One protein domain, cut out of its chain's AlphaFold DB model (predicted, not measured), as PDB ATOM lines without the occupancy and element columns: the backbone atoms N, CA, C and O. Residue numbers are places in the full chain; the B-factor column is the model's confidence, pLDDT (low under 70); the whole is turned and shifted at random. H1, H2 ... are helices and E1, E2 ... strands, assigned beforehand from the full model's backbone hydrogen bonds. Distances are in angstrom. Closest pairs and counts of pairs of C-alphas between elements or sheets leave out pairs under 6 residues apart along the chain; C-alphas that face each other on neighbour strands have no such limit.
ATOM      1  N   GLU A  13     107.058 102.870  64.251       92.19
ATOM      2  CA  GLU A  13     106.298 103.181  65.468       92.19
ATOM      3  C   GLU A  13     107.126 102.941  66.729       92.19
ATOM      4  O   GLU A  13     107.138 103.764  67.645       92.19
ATOM      5  N   ARG A  14     107.859 101.825  66.769       92.31
ATOM      6  CA  ARG A  14     108.740 101.495  67.890       92.31
ATOM      7  C   ARG A  14     109.855 102.515  68.042       92.31
ATOM      8  O   ARG A  14     110.105 102.951  69.159       92.31
ATOM      9  N   LEU A  15     110.504 102.887  66.943       93.50
ATOM     10  CA  LEU A  15     111.608 103.837  66.955       93.50
ATOM     11  C   LEU A  15     111.144 105.206  67.459       93.50
ATOM     12  O   LEU A  15     111.751 105.745  68.380       93.50
ATOM     13  N   VAL A  16     110.028 105.717  66.931       94.75
ATOM     14  CA  VAL A  16     109.418 106.971  67.402       94.75
ATOM     15  C   VAL A  16     109.104 106.879  68.892       94.75
ATOM     16  O   VAL A  16     109.498 107.747  69.666       94.75
ATOM     17  N   LYS A  17     108.479 105.781  69.332       94.94
ATOM     18  CA  LYS A  17     108.127 105.616  70.743       94.94
ATOM     19  C   LYS A  17     109.357 105.537  71.646       94.94
ATOM     20  O   LYS A  17     109.322 106.079  72.749       94.94
ATOM     21  N   ILE A  18     110.441 104.910  71.181       95.62
ATOM     22  CA  ILE A  18     111.711 104.871  71.912       95.62
ATOM     23  C   ILE A  18     112.256 106.286  72.105       95.62
ATOM     24  O   ILE A  18     112.543 106.675  73.236       95.62
ATOM     25  N   LEU A  19     112.352 107.051  71.017       94.62
ATOM     26  CA  LEU A  19     112.878 108.416  71.032       94.62
ATOM     27  C   LEU A  19     112.042 109.346  71.921       94.62
ATOM     28  O   LEU A  19     112.599 110.172  72.635       94.62
ATOM     29  N   GLU A  20     110.720 109.188  71.920       93.50
ATOM     30  CA  GLU A  20     109.817 110.067  72.665       93.50
ATOM     31  C   GLU A  20     109.635 109.718  74.147       93.50
ATOM     32  O   GLU A  20     109.195 110.568  74.923       93.50
ATOM     33  N   SER A  21     109.786 108.451  74.543       96.38
ATOM     34  CA  SER A  21     109.322 107.984  75.867       96.38
ATOM     35  C   SER A  21     110.224 106.954  76.543       96.38
ATOM     36  O   SER A  21     109.896 106.498  77.634       96.38
ATOM     37  N   PHE A  22     111.350 106.582  75.932       97.31
ATOM     38  CA  PHE A  22     112.263 105.571  76.480       97.31
ATOM     39  C   PHE A  22     113.741 105.980  76.464       97.31
ATOM     40  O   PHE A  22     114.631 105.141  76.642       97.31
ATOM     41  N   ILE A  23     114.003 107.270  76.271       96.44
ATOM     42  CA  ILE A  23     115.305 107.887  76.495       96.44
ATOM     43  C   ILE A  23     115.080 108.998  77.510       96.44
ATOM     44  O   ILE A  23     114.355 109.949  77.227       96.44
ATOM     45  N   CYS A  24     115.668 108.863  78.694       94.19
ATOM     46  CA  CYS A  24     115.609 109.895  79.720       94.19
ATOM     47  C   CYS A  24     117.010 110.462  79.961       94.19
ATOM     48  O   CYS A  24     117.992 109.720  80.056       94.19
ATOM     49  N   PHE A  25     117.093 111.786  80.003       94.94
ATOM     50  CA  PHE A  25     118.315 112.537  80.265       94.94
ATOM     51  C   PHE A  25     118.304 113.003  81.714       94.94
ATOM     52  O   PHE A  25     117.238 113.298  82.251       94.94
ATOM     53  N   HIS A  26     119.476 113.047  82.336       95.75
ATOM     54  CA  HIS A  26     119.614 113.602  83.672       95.75
ATOM     55  C   HIS A  26     119.480 115.129  83.606       95.75
ATOM     56  O   HIS A  26     120.274 115.772  82.919       95.75
ATOM     57  N   ASP A  27     118.536 115.703  84.356       93.88
ATOM     58  CA  ASP A  27     118.175 117.129  84.279       93.88
ATOM     59  C   ASP A  27     119.404 118.050  84.465       93.88
ATOM     60  O   ASP A  27     119.606 119.003  83.724       93.88
ATOM     61  N   SER A  28     120.286 117.744  85.427       94.19
ATOM     62  CA  SER A  28     121.486 118.565  85.702       94.19
ATOM     63  C   SER A  28     122.742 118.163  84.921       94.19
ATOM     64  O   SER A  28     123.748 118.861  84.983       94.19
ATOM     65  N   GLU A  29     122.726 117.023  84.225       94.38
ATOM     66  CA  GLU A  29     123.904 116.495  83.521       94.38
ATOM     67  C   GLU A  29     123.470 115.873  82.186       94.38
ATOM     68  O   GLU A  29     123.430 114.647  82.065       94.38
ATOM     69  N   PRO A  30     123.165 116.682  81.156       88.94
ATOM     70  CA  PRO A  30     122.567 116.191  79.909       88.94
ATOM     71  C   PRO A  30     123.415 115.163  79.140       88.94
ATOM     72  O   PRO A  30     122.907 114.439  78.285       88.94
ATOM     73  N   SER A  31     124.715 115.058  79.436       93.06
ATOM     74  CA  SER A  31     125.587 114.002  78.904       93.06
ATOM     75  C   SER A  31     125.243 112.609  79.453       93.06
ATOM     76  O   SER A  31     125.505 111.599  78.790       93.06
ATOM     77  N   LYS A  32     124.618 112.529  80.633       94.88
ATOM     78  CA  LYS A  32     124.118 111.294  81.237       94.88
ATOM     79  C   LYS A  32     122.709 111.013  80.722       94.88
ATOM     80  O   LYS A  32     121.743 111.678  81.090       94.88
ATOM     81  N   LYS A  33     122.591 109.976  79.894       95.06
ATOM     82  CA  LYS A  33     121.312 109.475  79.382       95.06
ATOM     83  C   LYS A  33     121.137 107.994  79.664       95.06
ATOM     84  O   LYS A  33     122.093 107.219  79.598       95.06
ATOM     85  N   VAL A  34     119.896 107.596  79.906       95.75
ATOM     86  CA  VAL A  34     119.498 106.198  80.040       95.75
ATOM     87  C   VAL A  34     118.561 105.849  78.896       95.75
ATOM     88  O   VAL A  34     117.524 106.478  78.698       95.75
ATOM     89  N   ILE A  35     118.949 104.830  78.134       96.12
ATOM     90  CA  ILE A  35     118.161 104.270  77.038       96.12
ATOM     91  C   ILE A  35     117.569 102.953  77.529       96.12
ATOM     92  O   ILE A  35     118.274 102.138  78.134       96.12
ATOM     93  N   CYS A  36     116.279 102.734  77.279       95.62
ATOM     94  CA  CYS A  36     115.625 101.513  77.726       95.62
ATOM     95  C   CYS A  36     116.263 100.251  77.129       95.62
ATOM     96  O   CYS A  36     116.712 100.213  75.981       95.62
ATOM     97  N   ARG A  37     116.231  99.173  77.910       94.62
ATOM     98  CA  ARG A  37     116.537  97.823  77.435       94.62
ATOM     99  C   ARG A  37     115.292  97.184  76.830       94.62
ATOM    100  O   ARG A  37     114.171  97.486  77.237       94.62
ATOM    101  N   TYR A  38     115.498  96.205  75.950       92.75
ATOM    102  CA  TYR A  38     114.423  95.446  75.301       92.75
ATOM    103  C   TYR A  38     113.303  94.992  76.270       92.75
ATOM    104  O   TYR A  38     112.145  95.322  76.012       92.75
ATOM    105  N   PRO A  39     113.580  94.347  77.427       94.00
ATOM    106  CA  PRO A  39     112.512  93.916  78.337       94.00
ATOM    107  C   PRO A  39     111.743  95.075  78.980       94.00
ATOM    108  O   PRO A  39     110.550  94.955  79.237       94.00
ATOM    109  N   GLN A  40     112.412  96.206  79.224       96.56
ATOM    110  CA  GLN A  40     111.795  97.385  79.833       96.56
ATOM    111  C   GLN A  40     110.806  98.036  78.862       96.56
ATOM    112  O   GLN A  40     109.712  98.403  79.282       96.56
ATOM    113  N   PHE A  41     111.155  98.104  77.568       96.12
ATOM    114  CA  PHE A  41     110.259  98.593  76.519       96.12
ATOM    115  C   PHE A  41     108.967  97.777  76.469       96.12
ATOM    116  O   PHE A  41     107.874  98.307  76.662       96.12
ATOM    117  N   PHE A  42     109.087  96.465  76.256       95.50
ATOM    118  CA  PHE A  42     107.913  95.603  76.124       95.50
ATOM    119  C   PHE A  42     107.132  95.481  77.434       95.50
ATOM    120  O   PHE A  42     105.903  95.467  77.401       95.50
ATOM    121  N   GLY A  43     107.824  95.459  78.576       96.69
ATOM    122  CA  GLY A  43     107.206  95.463  79.898       96.69
ATOM    123  C   GLY A  43     106.342  96.700  80.125       96.69
ATOM    124  O   GLY A  43     105.154  96.566  80.405       96.69
ATOM    125  N   ALA A  44     106.896  97.898  79.925       97.44
ATOM    126  CA  ALA A  44     106.161  99.147  80.112       97.44
ATOM    127  C   ALA A  44     104.981  99.284  79.136       97.44
ATOM    128  O   ALA A  44     103.892  99.677  79.546       97.44
ATOM    129  N   ILE A  45     105.152  98.895  77.865       97.38
ATOM    130  CA  ILE A  45     104.056  98.908  76.881       97.38
ATOM    131  C   ILE A  45     102.940  97.930  77.267       97.38
ATOM    132  O   ILE A  45     101.765  98.270  77.135       97.38
ATOM    133  N   LYS A  46     103.279  96.725  77.743       97.38
ATOM    134  CA  LYS A  46     102.277  95.742  78.176       97.38
ATOM    135  C   LYS A  46     101.521  96.225  79.415       97.38
ATOM    136  O   LYS A  46     100.306  96.073  79.465       97.38
ATOM    137  N   LEU A  47     102.221  96.840  80.369       97.56
ATOM    138  CA  LEU A  47     101.608  97.429  81.562       97.56
ATOM    139  C   LEU A  47     100.667  98.580  81.208       97.56
ATOM    140  O   LEU A  47      99.544  98.584  81.698       97.56
ATOM    141  N   LEU A  48     101.082  99.500  80.329       97.06
ATOM    142  CA  LEU A  48     100.225 100.595  79.863       97.06
ATOM    143  C   LEU A  48      98.913 100.057  79.285       97.06
ATOM    144  O   LEU A  48      97.847 100.457  79.732       97.06
ATOM    145  N   LYS A  49      98.997  99.107  78.346       96.44
ATOM    146  CA  LYS A  49      97.809  98.510  77.718       96.44
ATOM    147  C   LYS A  49      96.895  97.841  78.740       96.44
ATOM    148  O   LYS A  49      95.684  97.980  78.658       96.44
ATOM    149  N   ASN A  50      97.474  97.124  79.705       96.94
ATOM    150  CA  ASN A  50      96.705  96.504  80.779       96.94
ATOM    151  C   ASN A  50      95.970  97.562  81.613       96.94
ATOM    152  O   ASN A  50      94.788  97.413  81.887       96.94
ATOM    153  N   ILE A  51      96.652  98.647  81.984       97.06
ATOM    154  CA  ILE A  51      96.050  99.749  82.742       97.06
ATOM    155  C   ILE A  51      94.940 100.429  81.932       97.06
ATOM    156  O   ILE A  51      93.889 100.710  82.488       97.06
ATOM    157  N   GLU A  52      95.131 100.664  80.632       95.44
ATOM    158  CA  GLU A  52      94.108 101.266  79.765       95.44
ATOM    159  C   GLU A  52      92.844 100.398  79.671       95.44
ATOM    160  O   GLU A  52      91.741 100.922  79.790       95.44
ATOM    161  N   VAL A  53      92.997  99.076  79.529       96.06
ATOM    162  CA  VAL A  53      91.868  98.128  79.480       96.06
ATOM    163  C   VAL A  53      91.113  98.081  80.807       96.06
ATOM    164  O   VAL A  53      89.888  98.130  80.806       96.06
ATOM    165  N   HIS A  54      91.828  98.008  81.929       96.31
ATOM    166  CA  HIS A  54      91.225  97.856  83.254       96.31
ATOM    167  C   HIS A  54      90.865  99.187  83.934       96.31
ATOM    168  O   HIS A  54      90.271  99.188  85.009       96.31
ATOM    169  N   SER A  55      91.207 100.333  83.342       94.75
ATOM    170  CA  SER A  55      90.882 101.652  83.891       94.75
ATOM    171  C   SER A  55      89.373 101.834  84.031       94.75
ATOM    172  O   SER A  55      88.629 101.527  83.108       94.75
ATOM    173  N   LYS A  56      88.915 102.445  85.131       91.00
ATOM    174  CA  LYS A  56      87.494 102.802  85.321       91.00
ATOM    175  C   LYS A  56      86.966 103.827  84.306       91.00
ATOM    176  O   LYS A  56      85.764 104.053  84.245       91.00
ATOM    177  N   GLY A  57      87.850 104.469  83.537       87.12
ATOM    178  CA  GLY A  57      87.452 105.291  82.391       87.12
ATOM    179  C   GLY A  57      86.977 104.468  81.186       87.12
ATOM    180  O   GLY A  57      86.340 105.015  80.291       87.12
ATOM    181  N   ASN A  58      87.277 103.168  81.155       90.19
ATOM    182  CA  ASN A  58      86.731 102.213  80.199       90.19
ATOM    183  C   ASN A  58      85.445 101.593  80.788       90.19
ATOM    184  O   ASN A  58      85.505 101.113  81.921       90.19
ATOM    185  N   PRO A  59      84.309 101.551  80.059       92.00
ATOM    186  CA  PRO A  59      83.065 100.943  80.550       92.00
ATOM    187  C   PRO A  59      83.212  99.497  81.049       92.00
ATOM    188  O   PRO A  59      82.564  99.117  82.017       92.00
ATOM    189  N   GLU A  60      84.105  98.722  80.430       94.12
ATOM    190  CA  GLU A  60      84.387  97.323  80.792       94.12
ATOM    191  C   GLU A  60      85.519  97.179  81.835       94.12
ATOM    192  O   GLU A  60      85.965  96.074  82.146       94.12
ATOM    193  N   GLY A  61      86.050  98.293  82.348       94.75
ATOM    194  CA  GLY A  61      87.205  98.310  83.242       94.75
ATOM    195  C   GLY A  61      86.843  97.999  84.693       94.75
ATOM    196  O   GLY A  61      86.036  98.686  85.316       94.75
ATOM    197  N   ASP A  62      87.510  97.007  85.286       95.69
ATOM    198  CA  ASP A  62      87.283  96.593  86.680       95.69
ATOM    199  C   ASP A  62      88.126  97.371  87.716       95.69
ATOM    200  O   ASP A  62      88.092  97.081  88.914       95.69
ATOM    201  N   GLY A  63      88.887  98.372  87.272       92.88
ATOM    202  CA  GLY A  63      89.761  99.204  88.096       92.88
ATOM    203  C   GLY A  63      91.043  98.514  88.563       92.88
ATOM    204  O   GLY A  63      91.758  99.086  89.390       92.88
ATOM    205  N   LYS A  64      91.344  97.299  88.089       92.38
ATOM    206  CA  LYS A  64      92.528  96.558  88.532       92.38
ATOM    207  C   LYS A  64      93.789  96.963  87.776       92.38
ATOM    208  O   LYS A  64      93.774  97.430  86.644       92.38
ATOM    209  N   GLY A  65      94.918  96.767  88.445       88.56
ATOM    210  CA  GLY A  65      96.238  96.923  87.849       88.56
ATOM    211  C   GLY A  65      96.783  95.610  87.291       88.56
ATOM    212  O   GLY A  65      96.056  94.694  86.912       88.56
ATOM    213  N   GLY A  66      98.107  95.508  87.287       92.31
ATOM    214  CA  GLY A  66      98.830  94.286  86.960       92.31
ATOM    215  C   GLY A  66     100.141  94.208  87.734       92.31
ATOM    216  O   GLY A  66     100.533  95.157  88.414       92.31
ATOM    217  N   ILE A  67     100.830  93.073  87.618       94.50
ATOM    218  CA  ILE A  67     102.107  92.829  88.295       94.50
ATOM    219  C   ILE A  67     103.231  92.817  87.261       94.50
ATOM    220  O   ILE A  67     103.166  92.112  86.254       94.50
ATOM    221  N   TYR A  68     104.296  93.571  87.536       94.50
ATOM    222  CA  TYR A  68     105.548  93.499  86.790       94.50
ATOM    223  C   TYR A  68     106.628  92.844  87.645       94.50
ATOM    224  O   TYR A  68     107.097  93.423  88.626       94.50
ATOM    225  N   PHE A  69     107.043  91.642  87.254       92.62
ATOM    226  CA  PHE A  69     108.106  90.909  87.929       92.62
ATOM    227  C   PHE A  69     109.412  91.004  87.141       92.62
ATOM    228  O   PHE A  69     109.459  90.745  85.940       92.62
ATOM    229  N   GLY A  70     110.496  91.355  87.827       87.88
ATOM    230  CA  GLY A  70     111.829  91.389  87.243       87.88
ATOM    231  C   GLY A  70     112.897  91.103  88.290       87.88
ATOM    232  O   GLY A  70     112.760  91.508  89.448       87.88
ATOM    233  N   ALA A  71     113.980  90.447  87.868       90.56
ATOM    234  CA  ALA A  71     115.110  90.104  88.729       90.56
ATOM    235  C   ALA A  71     115.733  91.333  89.431       90.56
ATOM    236  O   ALA A  71     115.517  92.493  89.051       90.56
ATOM    237  N   ALA A  72     116.509  91.105  90.493       88.06
ATOM    238  CA  ALA A  72     117.290  92.166  91.125       88.06
ATOM    239  C   ALA A  72     118.268  92.790  90.109       88.06
ATOM    240  O   ALA A  72     118.797  92.104  89.241       88.06
ATOM    241  N   GLY A  73     118.452  94.112  90.160       87.25
ATOM    242  CA  GLY A  73     119.358  94.818  89.242       87.25
ATOM    243  C   GLY A  73     118.882  94.958  87.786       87.25
ATOM    244  O   GLY A  73     119.578  95.579  86.987       87.25
ATOM    245  N   CYS A  74     117.688  94.477  87.406       91.25
ATOM    246  CA  CYS A  74     117.201  94.598  86.019       91.25
ATOM    247  C   CYS A  74     116.719  96.013  85.622       91.25
ATOM    248  O   CYS A  74     116.260  96.226  84.498       91.25
ATOM    249  N   GLY A  75     116.817  96.986  86.533       93.31
ATOM    250  CA  GLY A  75     116.416  98.373  86.290       93.31
ATOM    251  C   GLY A  75     114.910  98.621  86.397       93.31
ATOM    252  O   GLY A  75     114.376  99.422  85.638       93.31
ATOM    253  N   LYS A  76     114.218  97.953  87.333       94.62
ATOM    254  CA  LYS A  76     112.769  98.133  87.563       94.62
ATOM    255  C   LYS A  76     112.370  99.596  87.790       94.62
ATOM    256  O   LYS A  76     111.350 100.018  87.262       94.62
ATOM    257  N   SER A  77     113.193 100.371  88.498       95.31
ATOM    258  CA  SER A  77     112.954 101.801  88.734       95.31
ATOM    259  C   SER A  77     112.878 102.606  87.433       95.31
ATOM    260  O   SER A  77     112.012 103.460  87.291       95.31
ATOM    261  N   TYR A  78     113.716 102.286  86.439       96.81
ATOM    262  CA  TYR A  78     113.623 102.911  85.117       96.81
ATOM    263  C   TYR A  78     112.395 102.430  84.342       96.81
ATOM    264  O   TYR A  78     111.750 103.236  83.681       96.81
ATOM    265  N   THR A  79     111.996 101.157  84.469       97.12
ATOM    266  CA  THR A  79     110.707 100.700  83.918       97.12
ATOM    267  C   THR A  79     109.536 101.502  84.497       97.12
ATOM    268  O   THR A  79     108.646 101.885  83.744       97.12
ATOM    269  N   MET A  80     109.543 101.792  85.805       96.31
ATOM    270  CA  MET A  80     108.528 102.632  86.457       96.31
ATOM    271  C   MET A  80     108.548 104.067  85.918       96.31
ATOM    272  O   MET A  80     107.489 104.624  85.644       96.31
ATOM    273  N   LEU A  81     109.734 104.649  85.712       96.62
ATOM    274  CA  LEU A  81     109.892 105.988  85.137       96.62
ATOM    275  C   LEU A  81     109.328 106.061  83.705       96.62
ATOM    276  O   LEU A  81     108.535 106.947  83.394       96.62
ATOM    277  N   PHE A  82     109.666 105.088  82.851       97.56
ATOM    278  CA  PHE A  82     109.126 105.002  81.490       97.56
ATOM    279  C   PHE A  82     107.613 104.773  81.486       97.56
ATOM    280  O   PHE A  82     106.899 105.414  80.718       97.56
ATOM    281  N   LEU A  83     107.100 103.905  82.365       97.25
ATOM    282  CA  LEU A  83     105.659 103.705  82.513       97.25
ATOM    283  C   LEU A  83     104.961 105.000  82.940       97.25
ATOM    284  O   LEU A  83     103.949 105.352  82.350       97.25
ATOM    285  N   THR A  84     105.525 105.742  83.893       96.62
ATOM    286  CA  THR A  84     104.983 107.038  84.340       96.62
ATOM    287  C   THR A  84     104.868 108.017  83.169       96.62
ATOM    288  O   THR A  84     103.798 108.581  82.950       96.62
ATOM    289  N   LYS A  85     105.913 108.137  82.337       96.19
ATOM    290  CA  LYS A  85     105.871 108.965  81.121       96.19
ATOM    291  C   LYS A  85     104.779 108.527  80.147       96.19
ATOM    292  O   LYS A  85     104.082 109.359  79.569       96.19
ATOM    293  N   LEU A  86     104.628 107.220  79.949       96.31
ATOM    294  CA  LEU A  86     103.587 106.674  79.082       96.31
ATOM    295  C   LEU A  86     102.178 106.967  79.609       96.31
ATOM    296  O   LEU A  86     101.311 107.315  78.813       96.31
ATOM    297  N   LEU A  87     101.963 106.854  80.923       95.44
ATOM    298  CA  LEU A  87     100.686 107.165  81.567       95.44
ATOM    299  C   LEU A  87     100.318 108.644  81.377       95.44
ATOM    300  O   LEU A  87      99.195 108.939  80.982       95.44
ATOM    301  N   GLN A  88     101.278 109.559  81.553       93.44
ATOM    302  CA  GLN A  88     101.084 110.999  81.320       93.44
ATOM    303  C   GLN A  88     100.724 111.319  79.866       93.44
ATOM    304  O   GLN A  88      99.890 112.180  79.602       93.44
ATOM    305  N   LYS A  89     101.344 110.620  78.906       92.69
ATOM    306  CA  LYS A  89     101.063 110.796  77.472       92.69
ATOM    307  C   LYS A  89      99.788 110.083  77.006       92.69
ATOM    308  O   LYS A  89      99.372 110.308  75.867       92.69
ATOM    309  N   SER A  90      99.195 109.202  77.812       92.56
ATOM    310  CA  SER A  90      98.001 108.466  77.398       92.56
ATOM    311  C   SER A  90      96.782 109.382  77.395       92.56
ATOM    312  O   SER A  90      96.351 109.889  78.431       92.56
ATOM    313  N   LYS A  91      96.178 109.539  76.213       89.56
ATOM    314  CA  LYS A  91      94.918 110.271  76.035       89.56
ATOM    315  C   LYS A  91      93.735 109.587  76.726       89.56
ATOM    316  O   LYS A  91      92.732 110.236  76.972       89.56
ATOM    317  N   HIS A  92      93.847 108.293  77.032       90.44
ATOM    318  CA  HIS A  92      92.794 107.528  77.703       90.44
ATOM    319  C   HIS A  92      92.791 107.727  79.221       90.44
ATOM    320  O   HIS A  92      91.772 107.495  79.864       90.44
ATOM    321  N   LEU A  93      93.927 108.127  79.800       90.69
ATOM    322  CA  LEU A  93      94.115 108.182  81.252       90.69
ATOM    323  C   LEU A  93      94.167 109.609  81.811       90.69
ATOM    324  O   LEU A  93      94.281 109.765  83.022       90.69
ATOM    325  N   ASN A  94      94.063 110.633  80.955       88.94
ATOM    326  CA  ASN A  94      93.968 112.047  81.339       88.94
ATOM    327  C   ASN A  94      95.027 112.496  82.366       88.94
ATOM    328  O   ASN A  94      94.695 113.145  83.352       88.94
ATOM    329  N   ASN A  95      96.303 112.171  82.117       89.19
ATOM    330  CA  ASN A  95      97.435 112.534  82.981       89.19
ATOM    331  C   ASN A  95      97.238 112.120  84.461       89.19
ATOM    332  O   ASN A  95      97.103 112.975  85.339       89.19
ATOM    333  N   PRO A  96      97.206 110.808  84.754       91.31
ATOM    334  CA  PRO A  96      96.855 110.317  86.078       91.31
ATOM    335  C   PRO A  96      97.954 110.607  87.110       91.31
ATOM    336  O   PRO A  96      99.148 110.576  86.806       91.31
ATOM    337  N   THR A  97      97.556 110.800  88.368       91.50
ATOM    338  CA  THR A  97      98.491 110.864  89.498       91.50
ATOM    339  C   THR A  97      99.127 109.494  89.740       91.50
ATOM    340  O   THR A  97      98.430 108.485  89.845       91.50
ATOM    341  N   VAL A  98     100.455 109.451  89.868       93.00
ATOM    342  CA  VAL A  98     101.208 108.218  90.141       93.00
ATOM    343  C   VAL A  98     101.733 108.238  91.573       93.00
ATOM    344  O   VAL A  98     102.546 109.088  91.927       93.00
ATOM    345  N   LEU A  99     101.288 107.275  92.383       93.56
ATOM    346  CA  LEU A  99     101.759 107.067  93.752       93.56
ATOM    347  C   LEU A  99     102.749 105.899  93.796       93.56
ATOM    348  O   LEU A  99     102.404 104.767  93.454       93.56
ATOM    349  N   LEU A 100     103.979 106.169  94.230       93.06
ATOM    350  CA  LEU A 100     105.019 105.159  94.417       93.06
ATOM    351  C   LEU A 100     105.150 104.838  95.906       93.06
ATOM    352  O   LEU A 100     105.438 105.724  96.704       93.06
ATOM    353  N   ILE A 101     104.957 103.570  96.267       92.00
ATOM    354  CA  ILE A 101     105.054 103.085  97.649       92.00
ATOM    355  C   ILE A 101     106.171 102.048  97.721       92.00
ATOM    356  O   ILE A 101     106.263 101.149  96.884       92.00
ATOM    357  N   THR A 102     107.018 102.161  98.738       91.06
ATOM    358  CA  THR A 102     108.058 101.181  99.045       91.06
ATOM    359  C   THR A 102     108.156 100.982 100.550       91.06
ATOM    360  O   THR A 102     107.895 101.884 101.339       91.06
ATOM    361  N   ASP A 103     108.532  99.773 100.938       86.75
ATOM    362  CA  ASP A 103     108.722  99.322 102.311       86.75
ATOM    363  C   ASP A 103     110.053  99.789 102.932       86.75
ATOM    364  O   ASP A 103     110.166  99.926 104.150       86.75
ATOM    365  N   ARG A 104     111.084 100.051 102.116       88.88
ATOM    366  CA  ARG A 104     112.447 100.347 102.591       88.88
ATOM    367  C   ARG A 104     112.842 101.798 102.348       88.88
ATOM    368  O   ARG A 104     113.008 102.217 101.207       88.88
ATOM    369  N   ARG A 105     113.186 102.525 103.421       86.94
ATOM    370  CA  ARG A 105     113.670 103.926 103.365       86.94
ATOM    371  C   ARG A 105     114.859 104.149 102.419       86.94
ATOM    372  O   ARG A 105     114.972 105.205 101.802       86.94
ATOM    373  N   SER A 106     115.774 103.185 102.309       88.69
ATOM    374  CA  SER A 106     116.910 103.294 101.384       88.69
ATOM    375  C   SER A 106     116.482 103.168  99.922       88.69
ATOM    376  O   SER A 106     116.993 103.904  99.078       88.69
ATOM    377  N   LEU A 107     115.535 102.270  99.628       87.25
ATOM    378  CA  LEU A 107     114.973 102.089  98.292       87.25
ATOM    379  C   LEU A 107     114.111 103.291  97.896       87.25
ATOM    380  O   LEU A 107     114.237 103.773  96.775       87.25
ATOM    381  N   ASP A 108     113.339 103.825  98.843       91.62
ATOM    382  CA  ASP A 108     112.588 105.076  98.704       91.62
ATOM    383  C   ASP A 108     113.497 106.225  98.276       91.62
ATOM    384  O   ASP A 108     113.272 106.857  97.248       91.62
ATOM    385  N   ARG A 109     114.604 106.436  98.999       91.69
ATOM    386  CA  ARG A 109     115.569 107.490  98.667       91.69
ATOM    387  C   ARG A 109     116.165 107.312  97.268       91.69
ATOM    388  O   ARG A 109     116.316 108.291  96.544       91.69
ATOM    389  N   GLN A 110     116.500 106.081  96.875       91.12
ATOM    390  CA  GLN A 110     117.034 105.795  95.538       91.12
ATOM    391  C   GLN A 110     116.000 106.041  94.434       91.12
ATOM    392  O   GLN A 110     116.327 106.626  93.399       91.12
ATOM    393  N   LEU A 111     114.756 105.613  94.650       93.50
ATOM    394  CA  LEU A 111     113.666 105.800  93.700       93.50
ATOM    395  C   LEU A 111     113.315 107.285  93.571       93.50
ATOM    396  O   LEU A 111     113.264 107.800  92.457       93.50
ATOM    397  N   TYR A 112     113.192 107.989  94.696       93.50
ATOM    398  CA  TYR A 112     112.964 109.427  94.729       93.50
ATOM    399  C   TYR A 112     114.061 110.187  93.984       93.50
ATOM    400  O   TYR A 112     113.749 111.002  93.124       93.50
ATOM    401  N   ASN A 113     115.338 109.885  94.240       93.25
ATOM    402  CA  ASN A 113     116.445 110.508  93.512       93.25
ATOM    403  C   ASN A 113     116.376 110.212  92.008       93.25
ATOM    404  O   ASN A 113     116.588 111.114  91.204       93.25
ATOM    405  N   THR A 114     116.018 108.981  91.619       94.56
ATOM    406  CA  THR A 114     115.838 108.618  90.204       94.56
ATOM    407  C   THR A 114     114.784 109.503  89.537       94.56
ATOM    408  O   THR A 114     115.050 110.051  88.475       94.56
ATOM    409  N   PHE A 115     113.616 109.688  90.156       95.00
ATOM    410  CA  PHE A 115     112.554 110.542  89.610       95.00
ATOM    411  C   PHE A 115     112.914 112.033  89.681       95.00
ATOM    412  O   PHE A 115     112.642 112.778  88.744       95.00
ATOM    413  N   LYS A 116     113.570 112.469  90.762       93.88
ATOM    414  CA  LYS A 116     113.992 113.859  90.977       93.88
ATOM    415  C   LYS A 116     114.985 114.340  89.922       93.88
ATOM    416  O   LYS A 116     114.940 115.515  89.587       93.88
ATOM    417  N   CYS A 117     115.861 113.462  89.442       94.25
ATOM    418  CA  CYS A 117     116.849 113.781  88.412       94.25
ATOM    419  C   CYS A 117     116.311 113.696  86.973       94.25
ATOM    420  O   CYS A 117     117.089 113.885  86.043       94.25
ATOM    421  N   HIS A 118     115.035 113.340  86.785       94.81
ATOM    422  CA  HIS A 118     114.400 113.184  85.473       94.81
ATOM    423  C   HIS A 118     113.018 113.865  85.448       94.81
ATOM    424  O   HIS A 118     112.051 113.336  84.886       94.81
ATOM    425  N   LYS A 119     112.884 115.022  86.104       93.56
ATOM    426  CA  LYS A 119     111.635 115.790  86.152       93.56
ATOM    427  C   LYS A 119     111.274 116.352  84.787       93.56
ATOM    428  O   LYS A 119     110.104 116.287  84.407       93.56
ATOM    429  N   GLU A 120     112.257 116.840  84.029       92.19
ATOM    430  CA  GLU A 120     112.023 117.373  82.682       92.19
ATOM    431  C   GLU A 120     111.468 116.282  81.762       92.19
ATOM    432  O   GLU A 120     110.496 116.492  81.029       92.19
ATOM    433  N   PHE A 121     112.010 115.067  81.892       94.06
ATOM    434  CA  PHE A 121     111.514 113.893  81.184       94.06
ATOM    435  C   PHE A 121     110.035 113.607  81.489       94.06
ATOM    436  O   PHE A 121     109.279 113.302  80.567       94.06
ATOM    437  N   LEU A 122     109.590 113.739  82.742       91.81
ATOM    438  CA  LEU A 122     108.200 113.499  83.155       91.81
ATOM    439  C   LEU A 122     107.245 114.668  82.873       91.81
ATOM    440  O   LEU A 122     106.039 114.509  83.039       91.81
ATOM    441  N   SER A 123     107.738 115.834  82.451       82.25
ATOM    442  CA  SER A 123     106.900 116.998  82.105       82.25
ATOM    443  C   SER A 123     105.822 117.332  83.164       82.25
ATOM    444  O   SER A 123     104.764 117.850  82.819       82.25
TER     445      SER A 123
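AT A GLANCE: This is residues 13 to 123 of the 136 residues of the protein "Type I restriction endonuclease subunit R" of Microbacterium esteraromaticum (UniProt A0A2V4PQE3). What is the main shape? Helix H3 is the core, between the longer H2 on one side and the short H5 on the opposite side, with H4 meeting it near their ends to make a corner, residues 111 to 115 of H4 on residues 77 to 81 of H3, and the hairpin E1-E2 lying farther out. Residues 55 to 75 fold back as a long loop from H2 to H3. What are its parts and size? The 111 printed residues are mostly helix in the named elements, ordered H1 E1 E2 H2 H3 H4 H5, with E1 and E2 antiparallel. The whole is compact, with a radius of gyration of the C-alphas of 14.2 A and spans of 44 by 36 by 25 A.

HOW THE PARTS SIT: How does H1, residues 13 to 21, meet H3, residues 76 to 89? They only just touch, with 3 pairs of C-alphas within 8 A, the closest being Ser 21 and Lys 85 at 6.4 A, about perpendicular at 80 degrees. How do the strands pair? E1, residues 23 to 26, and E2, residues 29 to 35, form an antiparallel hairpin at 151 degrees, with N 24 and O 34 within hydrogen-bond range at 3.0 A. What else touches H3, the hub? H2, residues 38 to 54, touches it at a steep tilt of 48 degrees, the same way, with closest C-alphas Ala 44 and Leu 83 at 5.2 A. H4, residues 105 to 116, touches residues 77 to 81 alone, at a steep tilt of 43 degrees, with closest C-alphas Ser 77 and Leu 111 at 6.4 A. H5, residues 119 to 122, touches it with closest C-alphas Lys 85 and Leu 122 at 5.5 A. Are the helix backbones complete? In H1, H2, H3 and H4 every O i to N i+4 pair is within hydrogen-bond range; H5 is too short for such a pair.

IN THESE COORDINATES: Where are the anchors? H1 begins at C-alpha 13, (106.298, 103.181, 65.468), and H5 ends at C-alpha 122, (108.200, 113.499, 83.155). How long are the longer elements? H2 is 24.6 A, H3 20.0 A, H4 15.9 A and E2 15.0 A from first to last C-alpha.

THE WHOLE: How far does it reach? The two C-alphas farthest apart, Ser 31 and Pro 59, are 44.5 A apart. Are there cuts, long links or weak places? The printed part has no cut, the links H2 to H3 and H3 to H4 are long, and no printed residue is under 70 in pLDDT.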